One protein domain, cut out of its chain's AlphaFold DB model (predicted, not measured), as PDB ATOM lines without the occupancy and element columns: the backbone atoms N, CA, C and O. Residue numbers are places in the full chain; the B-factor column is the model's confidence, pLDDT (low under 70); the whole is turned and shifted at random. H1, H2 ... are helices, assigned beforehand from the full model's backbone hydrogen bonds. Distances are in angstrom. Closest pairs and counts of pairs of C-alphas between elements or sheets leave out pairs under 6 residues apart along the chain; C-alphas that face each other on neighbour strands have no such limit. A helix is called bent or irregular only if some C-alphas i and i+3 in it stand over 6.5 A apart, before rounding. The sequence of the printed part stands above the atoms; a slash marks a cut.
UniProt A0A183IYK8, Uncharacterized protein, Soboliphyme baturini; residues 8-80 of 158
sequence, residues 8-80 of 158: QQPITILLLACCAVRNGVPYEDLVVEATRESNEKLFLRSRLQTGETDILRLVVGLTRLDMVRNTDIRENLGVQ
ATOM      1  N   GLN A   8     206.855 123.895  28.659       45.59
ATOM      2  CA  GLN A   8     207.768 123.167  27.752       45.59
ATOM      3  C   GLN A   8     207.921 121.734  28.336       45.59
ATOM      4  O   GLN A   8     208.762 121.496  29.187       45.59
ATOM      5  N   GLN A   9     207.145 120.697  28.016       44.75
ATOM      6  CA  GLN A   9     206.636 120.277  26.718       44.75
ATOM      7  C   GLN A   9     205.328 119.478  26.909       44.75
ATOM      8  O   GLN A   9     205.323 118.483  27.641       44.75
ATOM      9  N   PRO A  10     204.226 119.825  26.219       44.88
ATOM     10  CA  PRO A  10     202.982 119.052  26.299       44.88
ATOM     11  C   PRO A  10     203.176 117.607  25.812       44.88
ATOM     12  O   PRO A  10     202.517 116.692  26.293       44.88
ATOM     13  N   ILE A  11     204.146 117.380  24.920       49.00
ATOM     14  CA  ILE A  11     204.476 116.057  24.388       49.00
ATOM     15  C   ILE A  11     205.068 115.145  25.470       49.00
ATOM     16  O   ILE A  11     204.684 113.986  25.529       49.00
ATOM     17  N   THR A  12     205.953 115.621  26.354       48.84
ATOM     18  CA  THR A  12     206.546 114.753  27.391       48.84
ATOM     19  C   THR A  12     205.533 114.356  28.453       48.84
ATOM     20  O   THR A  12     205.521 113.202  28.855       48.84
ATOM     21  N   ILE A  13     204.641 115.265  28.855       48.38
ATOM     22  CA  ILE A  13     203.587 114.964  29.836       48.38
ATOM     23  C   ILE A  13     202.557 113.997  29.237       48.38
ATOM     24  O   ILE A  13     202.193 113.018  29.881       48.38
ATOM     25  N   LEU A  14     202.148 114.204  27.978       46.97
ATOM     26  CA  LEU A  14     201.251 113.281  27.277       46.97
ATOM     27  C   LEU A  14     201.904 111.915  27.017       46.97
ATOM     28  O   LEU A  14     201.249 110.892  27.182       46.97
ATOM     29  N   LEU A  15     203.191 111.869  26.657       50.19
ATOM     30  CA  LEU A  15     203.918 110.611  26.464       50.19
ATOM     31  C   LEU A  15     204.113 109.853  27.781       50.19
ATOM     32  O   LEU A  15     203.928 108.641  27.783       50.19
ATOM     33  N   LEU A  16     204.427 110.537  28.886       52.16
ATOM     34  CA  LEU A  16     204.532 109.937  30.220       52.16
ATOM     35  C   LEU A  16     203.174 109.426  30.714       52.16
ATOM     36  O   LEU A  16     203.079 108.276  31.132       52.16
ATOM     37  N   ALA A  17     202.103 110.211  30.562       45.22
ATOM     38  CA  ALA A  17     200.743 109.794  30.905       45.22
ATOM     39  C   ALA A  17     200.269 108.595  30.059       45.22
ATOM     40  O   ALA A  17     199.748 107.619  30.597       45.22
ATOM     41  N   CYS A  18     200.516 108.600  28.744       44.66
ATOM     42  CA  CYS A  18     200.230 107.449  27.881       44.66
ATOM     43  C   CYS A  18     201.094 106.222  28.213       44.66
ATOM     44  O   CYS A  18     200.647 105.095  27.997       44.66
ATOM     45  N   CYS A  19     202.321 106.414  28.707       44.38
ATOM     46  CA  CYS A  19     203.197 105.325  29.137       44.38
ATOM     47  C   CYS A  19     202.715 104.717  30.463       44.38
ATOM     48  O   CYS A  19     202.705 103.497  30.599       44.38
ATOM     49  N   ALA A  20     202.242 105.539  31.399       46.22
ATOM     50  CA  ALA A  20     201.715 105.097  32.688       46.22
ATOM     51  C   ALA A  20     200.420 104.294  32.554       46.22
ATOM     52  O   ALA A  20     200.329 103.176  33.057       46.22
ATOM     53  N   VAL A  21     199.460 104.811  31.773       48.56
ATOM     54  CA  VAL A  21     198.181 104.133  31.497       48.56
ATOM     55  C   VAL A  21     198.398 102.794  30.782       48.56
ATOM     56  O   VAL A  21     197.648 101.848  30.996       48.56
ATOM     57  N   ARG A  22     199.444 102.676  29.950       46.78
ATOM     58  CA  ARG A  22     199.753 101.449  29.195       46.78
ATOM     59  C   ARG A  22     200.525 100.396  30.003       46.78
ATOM     60  O   ARG A  22     200.510  99.236  29.606       46.78
ATOM     61  N   ASN A  23     201.186 100.778  31.099       44.69
ATOM     62  CA  ASN A  23     201.995  99.877  31.932       44.69
ATOM     63  C   ASN A  23     201.375  99.584  33.314       44.69
ATOM     64  O   ASN A  23     201.976  98.844  34.084       44.69
ATOM     65  N   GLY A  24     200.199 100.139  33.636       49.16
ATOM     66  CA  GLY A  24     199.537  99.920  34.930       49.16
ATOM     67  C   GLY A  24     200.282 100.528  36.124       49.16
ATOM     68  O   GLY A  24     200.067 100.102  37.254       49.16
ATOM     69  N   VAL A  25     201.164 101.501  35.873       46.66
ATOM     70  CA  VAL A  25     201.960 102.170  36.912       46.66
ATOM     71  C   VAL A  25     201.022 103.071  37.719       46.66
ATOM     72  O   VAL A  25     200.322 103.889  37.107       46.66
ATOM     73  N   PRO A  26     200.965 102.942  39.058       53.16
ATOM     74  CA  PRO A  26     200.144 103.825  39.872       53.16
ATOM     75  C   PRO A  26     200.603 105.272  39.673       53.16
ATOM     76  O   PRO A  26     201.789 105.564  39.530       53.16
ATOM     77  N   TYR A  27     199.634 106.184  39.622       44.34
ATOM     78  CA  TYR A  27     199.850 107.594  39.291       44.34
ATOM     79  C   TYR A  27     200.938 108.257  40.157       44.34
ATOM     80  O   TYR A  27     201.700 109.077  39.653       44.34
ATOM     81  N   GLU A  28     201.058 107.846  41.421       51.62
ATOM     82  CA  GLU A  28     202.059 108.355  42.365       51.62
ATOM     83  C   GLU A  28     203.504 108.035  41.939       51.62
ATOM     84  O   GLU A  28     204.351 108.927  41.936       51.62
ATOM     85  N   ASP A  29     203.785 106.813  41.473       46.53
ATOM     86  CA  ASP A  29     205.136 106.409  41.048       46.53
ATOM     87  C   ASP A  29     205.546 107.095  39.738       46.53
ATOM     88  O   ASP A  29     206.685 107.539  39.583       46.53
ATOM     89  N   LEU A  30     204.590 107.287  38.820       50.25
ATOM     90  CA  LEU A  30     204.810 108.071  37.603       50.25
ATOM     91  C   LEU A  30     205.186 109.519  37.932       50.25
ATOM     92  O   LEU A  30     206.061 110.097  37.288       50.25
ATOM     93  N   VAL A  31     204.504 110.124  38.905       52.00
ATOM     94  CA  VAL A  31     204.769 111.502  39.322       52.00
ATOM     95  C   VAL A  31     206.138 111.596  39.993       52.00
ATOM     96  O   VAL A  31     206.879 112.535  39.699       52.00
ATOM     97  N   VAL A  32     206.532 110.629  40.824       56.16
ATOM     98  CA  VAL A  32     207.861 110.601  41.462       56.16
ATOM     99  C   VAL A  32     208.982 110.445  40.429       56.16
ATOM    100  O   VAL A  32     209.962 111.192  40.469       56.16
ATOM    101  N   GLU A  33     208.842 109.549  39.452       50.06
ATOM    102  CA  GLU A  33     209.844 109.402  38.391       50.06
ATOM    103  C   GLU A  33     209.894 110.633  37.478       50.06
ATOM    104  O   GLU A  33     210.969 111.191  37.242       50.06
ATOM    105  N   ALA A  34     208.736 111.132  37.036       45.19
ATOM    106  CA  ALA A  34     208.655 112.321  36.194       45.19
ATOM    107  C   ALA A  34     209.211 113.568  36.900       45.19
ATOM    108  O   ALA A  34     209.861 114.404  36.264       45.19
ATOM    109  N   THR A  35     208.995 113.708  38.212       49.88
ATOM    110  CA  THR A  35     209.560 114.809  39.007       49.88
ATOM    111  C   THR A  35     211.061 114.649  39.211       49.88
ATOM    112  O   THR A  35     211.781 115.627  39.027       49.88
ATOM    113  N   ARG A  36     211.571 113.444  39.498       52.12
ATOM    114  CA  ARG A  36     213.017 113.165  39.602       52.12
ATOM    115  C   ARG A  36     213.750 113.536  38.317       52.12
ATOM    116  O   ARG A  36     214.746 114.253  38.346       52.12
ATOM    117  N   GLU A  37     213.216 113.117  37.182       50.44
ATOM    118  CA  GLU A  37     213.789 113.411  35.873       50.44
ATOM    119  C   GLU A  37     213.700 114.883  35.482       50.44
ATOM    120  O   GLU A  37     214.628 115.442  34.886       50.44
ATOM    121  N   SER A  38     212.584 115.529  35.821       52.00
ATOM    122  CA  SER A  38     212.428 116.972  35.649       52.00
ATOM    123  C   SER A  38     213.453 117.720  36.504       52.00
ATOM    124  O   SER A  38     214.134 118.612  35.998       52.00
ATOM    125  N   ASN A  39     213.654 117.294  37.752       51.66
ATOM    126  CA  ASN A  39     214.624 117.872  38.678       51.66
ATOM    127  C   ASN A  39     216.075 117.672  38.207       51.66
ATOM    128  O   ASN A  39     216.856 118.620  38.242       51.66
ATOM    129  N   GLU A  40     216.446 116.497  37.693       60.88
ATOM    130  CA  GLU A  40     217.787 116.248  37.133       60.88
ATOM    131  C   GLU A  40     218.068 117.108  35.891       60.88
ATOM    132  O   GLU A  40     219.154 117.683  35.742       60.88
ATOM    133  N   LYS A  41     217.080 117.245  34.998       64.88
ATOM    134  CA  LYS A  41     217.189 118.126  33.826       64.88
ATOM    135  C   LYS A  41     217.331 119.587  34.234       64.88
ATOM    136  O   LYS A  41     218.163 120.290  33.660       64.88
ATOM    137  N   LEU A  42     216.541 120.039  35.206       71.50
ATOM    138  CA  LEU A  42     216.639 121.388  35.759       71.50
ATOM    139  C   LEU A  42     218.010 121.613  36.410       71.50
ATOM    140  O   LEU A  42     218.646 122.628  36.141       71.50
ATOM    141  N   PHE A  43     218.530 120.640  37.160       77.69
ATOM    142  CA  PHE A  43     219.850 120.716  37.790       77.69
ATOM    143  C   PHE A  43     220.982 120.920  36.772       77.69
ATOM    144  O   PHE A  43     221.801 121.829  36.921       77.69
ATOM    145  N   LEU A  44     221.019 120.116  35.705       81.12
ATOM    146  CA  LEU A  44     222.037 120.257  34.659       81.12
ATOM    147  C   LEU A  44     221.917 121.594  33.916       81.12
ATOM    148  O   LEU A  44     222.934 122.231  33.640       81.12
ATOM    149  N   ARG A  45     220.691 122.048  33.625       81.56
ATOM    150  CA  ARG A  45     220.441 123.354  32.990       81.56
ATOM    151  C   ARG A  45     220.962 124.504  33.845       81.56
ATOM    152  O   ARG A  45     221.687 125.348  33.322       81.56
ATOM    153  N   SER A  46     220.660 124.494  35.141       85.56
ATOM    154  CA  SER A  46     221.139 125.507  36.082       85.56
ATOM    155  C   SER A  46     222.664 125.535  36.140       85.56
ATOM    156  O   SER A  46     223.265 126.598  36.026       85.56
ATOM    157  N   ARG A  47     223.323 124.369  36.211       89.31
ATOM    158  CA  ARG A  47     224.795 124.302  36.219       89.31
ATOM    159  C   ARG A  47     225.432 124.829  34.937       89.31
ATOM    160  O   ARG A  47     226.445 125.521  35.015       89.31
ATOM    161  N   LEU A  48     224.853 124.524  33.776       89.06
ATOM    162  CA  LEU A  48     225.331 125.046  32.494       89.06
ATOM    163  C   LEU A  48     225.184 126.568  32.413       89.06
ATOM    164  O   LEU A  48     226.096 127.236  31.936       89.06
ATOM    165  N   GLN A  49     224.072 127.118  32.904       88.88
ATOM    166  CA  GLN A  49     223.858 128.565  32.945       88.88
ATOM    167  C   GLN A  49     224.833 129.272  33.890       88.88
ATOM    168  O   GLN A  49     225.348 130.337  33.539       88.88
ATOM    169  N   THR A  50     225.105 128.690  35.061       91.00
ATOM    170  CA  THR A  50     226.093 129.227  36.005       91.00
ATOM    171  C   THR A  50     227.487 129.212  35.389       91.00
ATOM    172  O   THR A  50     228.097 130.267  35.273       91.00
ATOM    173  N   GLY A  51     227.943 128.060  34.884       93.38
ATOM    174  CA  GLY A  51     229.272 127.945  34.276       93.38
ATOM    175  C   GLY A  51     229.458 128.842  33.048       93.38
ATOM    176  O   GLY A  51     230.508 129.453  32.887       93.38
ATOM    177  N   GLU A  52     228.430 128.983  32.203       93.56
ATOM    178  CA  GLU A  52     228.449 129.955  31.103       93.56
ATOM    179  C   GLU A  52     228.640 131.378  31.636       93.56
ATOM    180  O   GLU A  52     229.503 132.108  31.161       93.56
ATOM    181  N   THR A  53     227.849 131.772  32.632       92.62
ATOM    182  CA  THR A  53     227.900 133.121  33.203       92.62
ATOM    183  C   THR A  53     229.260 133.417  33.832       92.62
ATOM    184  O   THR A  53     229.775 134.518  33.646       92.62
ATOM    185  N   ASP A  54     229.854 132.450  34.530       93.19
ATOM    186  CA  ASP A  54     231.178 132.591  35.138       93.19
ATOM    187  C   ASP A  54     232.246 132.845  34.067       93.19
ATOM    188  O   ASP A  54     233.031 133.784  34.185       93.19
ATOM    189  N   ILE A  55     232.223 132.084  32.968       94.44
ATOM    190  CA  ILE A  55     233.142 132.284  31.839       94.44
ATOM    191  C   ILE A  55     232.933 133.660  31.198       94.44
ATOM    192  O   ILE A  55     233.904 134.366  30.935       94.44
ATOM    193  N   LEU A  56     231.685 134.075  30.961       94.50
ATOM    194  CA  LEU A  56     231.403 135.382  30.357       94.50
ATOM    195  C   LEU A  56     231.868 136.538  31.255       94.50
ATOM    196  O   LEU A  56     232.419 137.515  30.753       94.50
ATOM    197  N   ARG A  57     231.696 136.421  32.577       94.25
ATOM    198  CA  ARG A  57     232.212 137.398  33.547       94.25
ATOM    199  C   ARG A  57     233.735 137.468  33.518       94.25
ATOM    200  O   ARG A  57     234.270 138.570  33.473       94.25
ATOM    201  N   LEU A  58     234.418 136.323  33.459       94.50
ATOM    202  CA  LEU A  58     235.878 136.272  33.343       94.50
ATOM    203  C   LEU A  58     236.385 136.959  32.068       94.50
ATOM    204  O   LEU A  58     237.349 137.712  32.136       94.50
ATOM    205  N   VAL A  59     235.722 136.752  30.926       94.06
ATOM    206  CA  VAL A  59     236.106 137.374  29.643       94.06
ATOM    207  C   VAL A  59     235.979 138.899  29.678       94.06
ATOM    208  O   VAL A  59     236.806 139.593  29.095       94.06
ATOM    209  N   VAL A  60     234.963 139.427  30.364       93.75
ATOM    210  CA  VAL A  60     234.729 140.880  30.483       93.75
ATOM    211  C   VAL A  60     235.513 141.496  31.652       93.75
ATOM    212  O   VAL A  60     235.599 142.714  31.760       93.75
ATOM    213  N   GLY A  61     236.105 140.679  32.529       94.38
ATOM    214  CA  GLY A  61     236.776 141.148  33.743       94.38
ATOM    215  C   GLY A  61     235.809 141.589  34.849       94.38
ATOM    216  O   GLY A  61     236.182 142.387  35.702       94.38
ATOM    217  N   LEU A  62     234.572 141.083  34.841       93.19
ATOM    218  CA  LEU A  62     233.564 141.391  35.853       93.19
ATOM    219  C   LEU A  62     233.676 140.448  37.047       93.19
ATOM    220  O   LEU A  62     233.776 139.228  36.922       93.19
ATOM    221  N   THR A  63     233.559 141.025  38.230       90.06
ATOM    222  CA  THR A  63     233.492 140.327  39.506       90.06
ATOM    223  C   THR A  63     232.037 140.167  39.963       90.06
ATOM    224  O   THR A  63     231.078 140.580  39.302       90.06
ATOM    225  N   ARG A  64     231.829 139.524  41.118       85.56
ATOM    226  CA  ARG A  64     230.498 139.460  41.748       85.56
ATOM    227  C   ARG A  64     230.054 140.811  42.325       85.56
ATOM    228  O   ARG A  64     228.851 141.014  42.456       85.56
ATOM    229  N   LEU A  65     230.992 141.705  42.650       92.81
ATOM    230  CA  LEU A  65     230.711 143.009  43.265       92.81
ATOM    231  C   LEU A  65     230.111 144.011  42.278       92.81
ATOM    232  O   LEU A  65     229.363 144.887  42.691       92.81
ATOM    233  N   ASP A  66     230.359 143.831  40.981       91.75
ATOM    234  CA  ASP A  66     229.834 144.729  39.949       91.75
ATOM    235  C   ASP A  66     228.311 144.617  39.782       91.75
ATOM    236  O   ASP A  66     227.701 145.444  39.114       91.75
ATOM    237  N   MET A  67     227.686 143.578  40.359       89.75
ATOM    238  CA  MET A  67     226.230 143.359  40.379       89.75
ATOM    239  C   MET A  67     225.530 143.472  39.006       89.75
ATOM    240  O   MET A  67     224.309 143.600  38.928       89.75
ATOM    241  N   VAL A  68     226.284 143.354  37.910       92.00
ATOM    242  CA  VAL A  68     225.763 143.401  36.539       92.00
ATOM    243  C   VAL A  68     224.867 142.190  36.291       92.00
ATOM    244  O   VAL A  68     225.211 141.058  36.657       92.00
ATOM    245  N   ARG A  69     223.711 142.408  35.653       91.00
ATOM    246  CA  ARG A  69     222.777 141.330  35.313       91.00
ATOM    247  C   ARG A  69     223.362 140.429  34.229       91.00
ATOM    248  O   ARG A  69     223.976 140.884  33.269       91.00
ATOM    249  N   ASN A  70     223.102 139.128  34.334       88.88
ATOM    250  CA  ASN A  70     223.622 138.140  33.381       88.88
ATOM    251  C   ASN A  70     223.048 138.303  31.958       88.88
ATOM    252  O   ASN A  70     223.622 137.773  31.007       88.88
ATOM    253  N   THR A  71     221.901 138.972  31.810       90.56
ATOM    254  CA  THR A  71     221.320 139.351  30.512       90.56
ATOM    255  C   THR A  71     222.167 140.413  29.831       90.56
ATOM    256  O   THR A  71     222.535 140.245  28.675       90.56
ATOM    257  N   ASP A  72     222.555 141.432  30.590       92.75
ATOM    258  CA  ASP A  72     223.267 142.611  30.099       92.75
ATOM    259  C   ASP A  72     224.683 142.213  29.654       92.75
ATOM    260  O   ASP A  72     225.159 142.649  28.612       92.75
ATOM    261  N   ILE A  73     225.320 141.275  30.373       92.38
ATOM    262  CA  ILE A  73     226.605 140.674  29.973       92.38
ATOM    263  C   ILE A  73     226.492 139.981  28.604       92.38
ATOM    264  O   ILE A  73     227.372 140.130  27.757       92.38
ATOM    265  N   ARG A  74     225.419 139.213  28.372       92.38
ATOM    266  CA  ARG A  74     225.218 138.493  27.102       92.38
ATOM    267  C   ARG A  74     224.886 139.439  25.953       92.38
ATOM    268  O   ARG A  74     225.368 139.210  24.849       92.38
ATOM    269  N   GLU A  75     224.087 140.470  26.212       92.38
ATOM    270  CA  GLU A  75     223.741 141.505  25.237       92.38
ATOM    271  C   GLU A  75     224.975 142.309  24.825       92.38
ATOM    272  O   GLU A  75     225.252 142.421  23.634       92.38
ATOM    273  N   ASN A  76     225.781 142.745  25.797       92.94
ATOM    274  CA  ASN A  76     227.029 143.464  25.548       92.94
ATOM    275  C   ASN A  76     228.026 142.643  24.714       92.94
ATOM    276  O   ASN A  76     228.709 143.176  23.846       92.94
ATOM    277  N   LEU A  77     228.095 141.329  24.950       91.94
ATOM    278  CA  LEU A  77     228.945 140.423  24.173       91.94
ATOM    279  C   LEU A  77     228.303 139.948  22.855       91.94
ATOM    280  O   LEU A  77     228.969 139.285  22.062       91.94
ATOM    281  N   GLY A  78     227.013 140.215  22.622       92.75
ATOM    282  CA  GLY A  78     226.269 139.688  21.473       92.75
ATOM    283  C   GLY A  78     226.171 138.154  21.439       92.75
ATOM    284  O   GLY A  78     226.054 137.556  20.366       92.75
ATOM    285  N   VAL A  79     226.251 137.480  22.594       91.06
ATOM    286  CA  VAL A  79     226.325 136.011  22.670       91.06
ATOM    287  C   VAL A  79     224.953 135.396  22.940       91.06
ATOM    288  O   VAL A  79     224.294 135.683  23.938       91.06
ATOM    289  N   GLN A  80     224.542 134.455  22.084       91.06
ATOM    290  CA  GLN A  80     223.355 133.633  22.333       91.06
ATOM    291  C   GLN A  80     223.602 132.630  23.486       91.06
ATOM    292  O   GLN A  80     224.630 131.944  23.440       91.06
TER     293      GLN A  80
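AT A GLANCE: This is residues 8 to 80 of the 158 residues of an uncharacterized protein of Soboliphyme baturini (UniProt A0A183IYK8). One long helix, H2, makes most of the length of an extended rod, and a shorter partner packs on it near each end: H1 folds back beside its first turns as a short, splayed arm of a helical hairpin, and the small helix H3 packs near its last turns. H1 and H3 lie roughly on the same side of H2 and are apart from each other, while the stretch of H2 between them, residues 35 to 48, stands free. The printed part has 73 residues with three named helices, in the order H1, H2, H3, and no named strand, and its class is all helix. It is extended, with a radius of gyration of the C-alphas of 19.1 A, and spans 56 by 20 by 15 A.

IN THESE COORDINATES: H2, the longest helix, has residues 27 to 60 and measures 49.0 A from first to last C-alpha, from Tyr 27 at (199.850, 107.594, 39.291) to Val 60 at (234.729, 140.880, 30.483). Before it comes H1, residues 10 to 23, 20.0 A long, beginning with C-alpha 10 at (202.982, 119.052, 26.299). After it comes H3, residues 70 to 77, 10.9 A long, ending with C-alpha 77 at (228.945, 140.423, 24.173).

HOW THE PARTS SIT: H2 touches both of the other helices, each with a part of its length. With residues 27 to 34 alone it touches residues 16 to 20 of H1, and the closest C-alphas, those of Ala 20 and Leu 30, are 6.5 A apart. H1 and H2 run opposite ways at a shallow tilt of 32 degrees and form a helical hairpin. With residues 53 to 57 alone H2 touches H3, and the closest C-alphas, those of Thr 53 and Asn 70, are 6.6 A apart. H2 and H3 run the same way at a steep tilt of 45 degrees. H1 and H3 are apart. In H1, H2 and H3 every O i to N i+4 pair is within hydrogen-bond range, and no helix is bent.

THE WHOLE: The C-alphas farthest apart are those of Gly 24 and Gly 61, at 55.6 A, while the first and last printed C-alphas, those of Gln 8 and Gln 80, are 19.5 A apart. The printed part has no cut. The link from H1 to H2, with 3 residues, is tight, and that from H2 to H3, with 9 residues, is short. The mean pLDDT of the printed part is 71.3; residues 8 to 41 are under 70, and the mean is 47 in H1, 73 in H2 and 92 in H3.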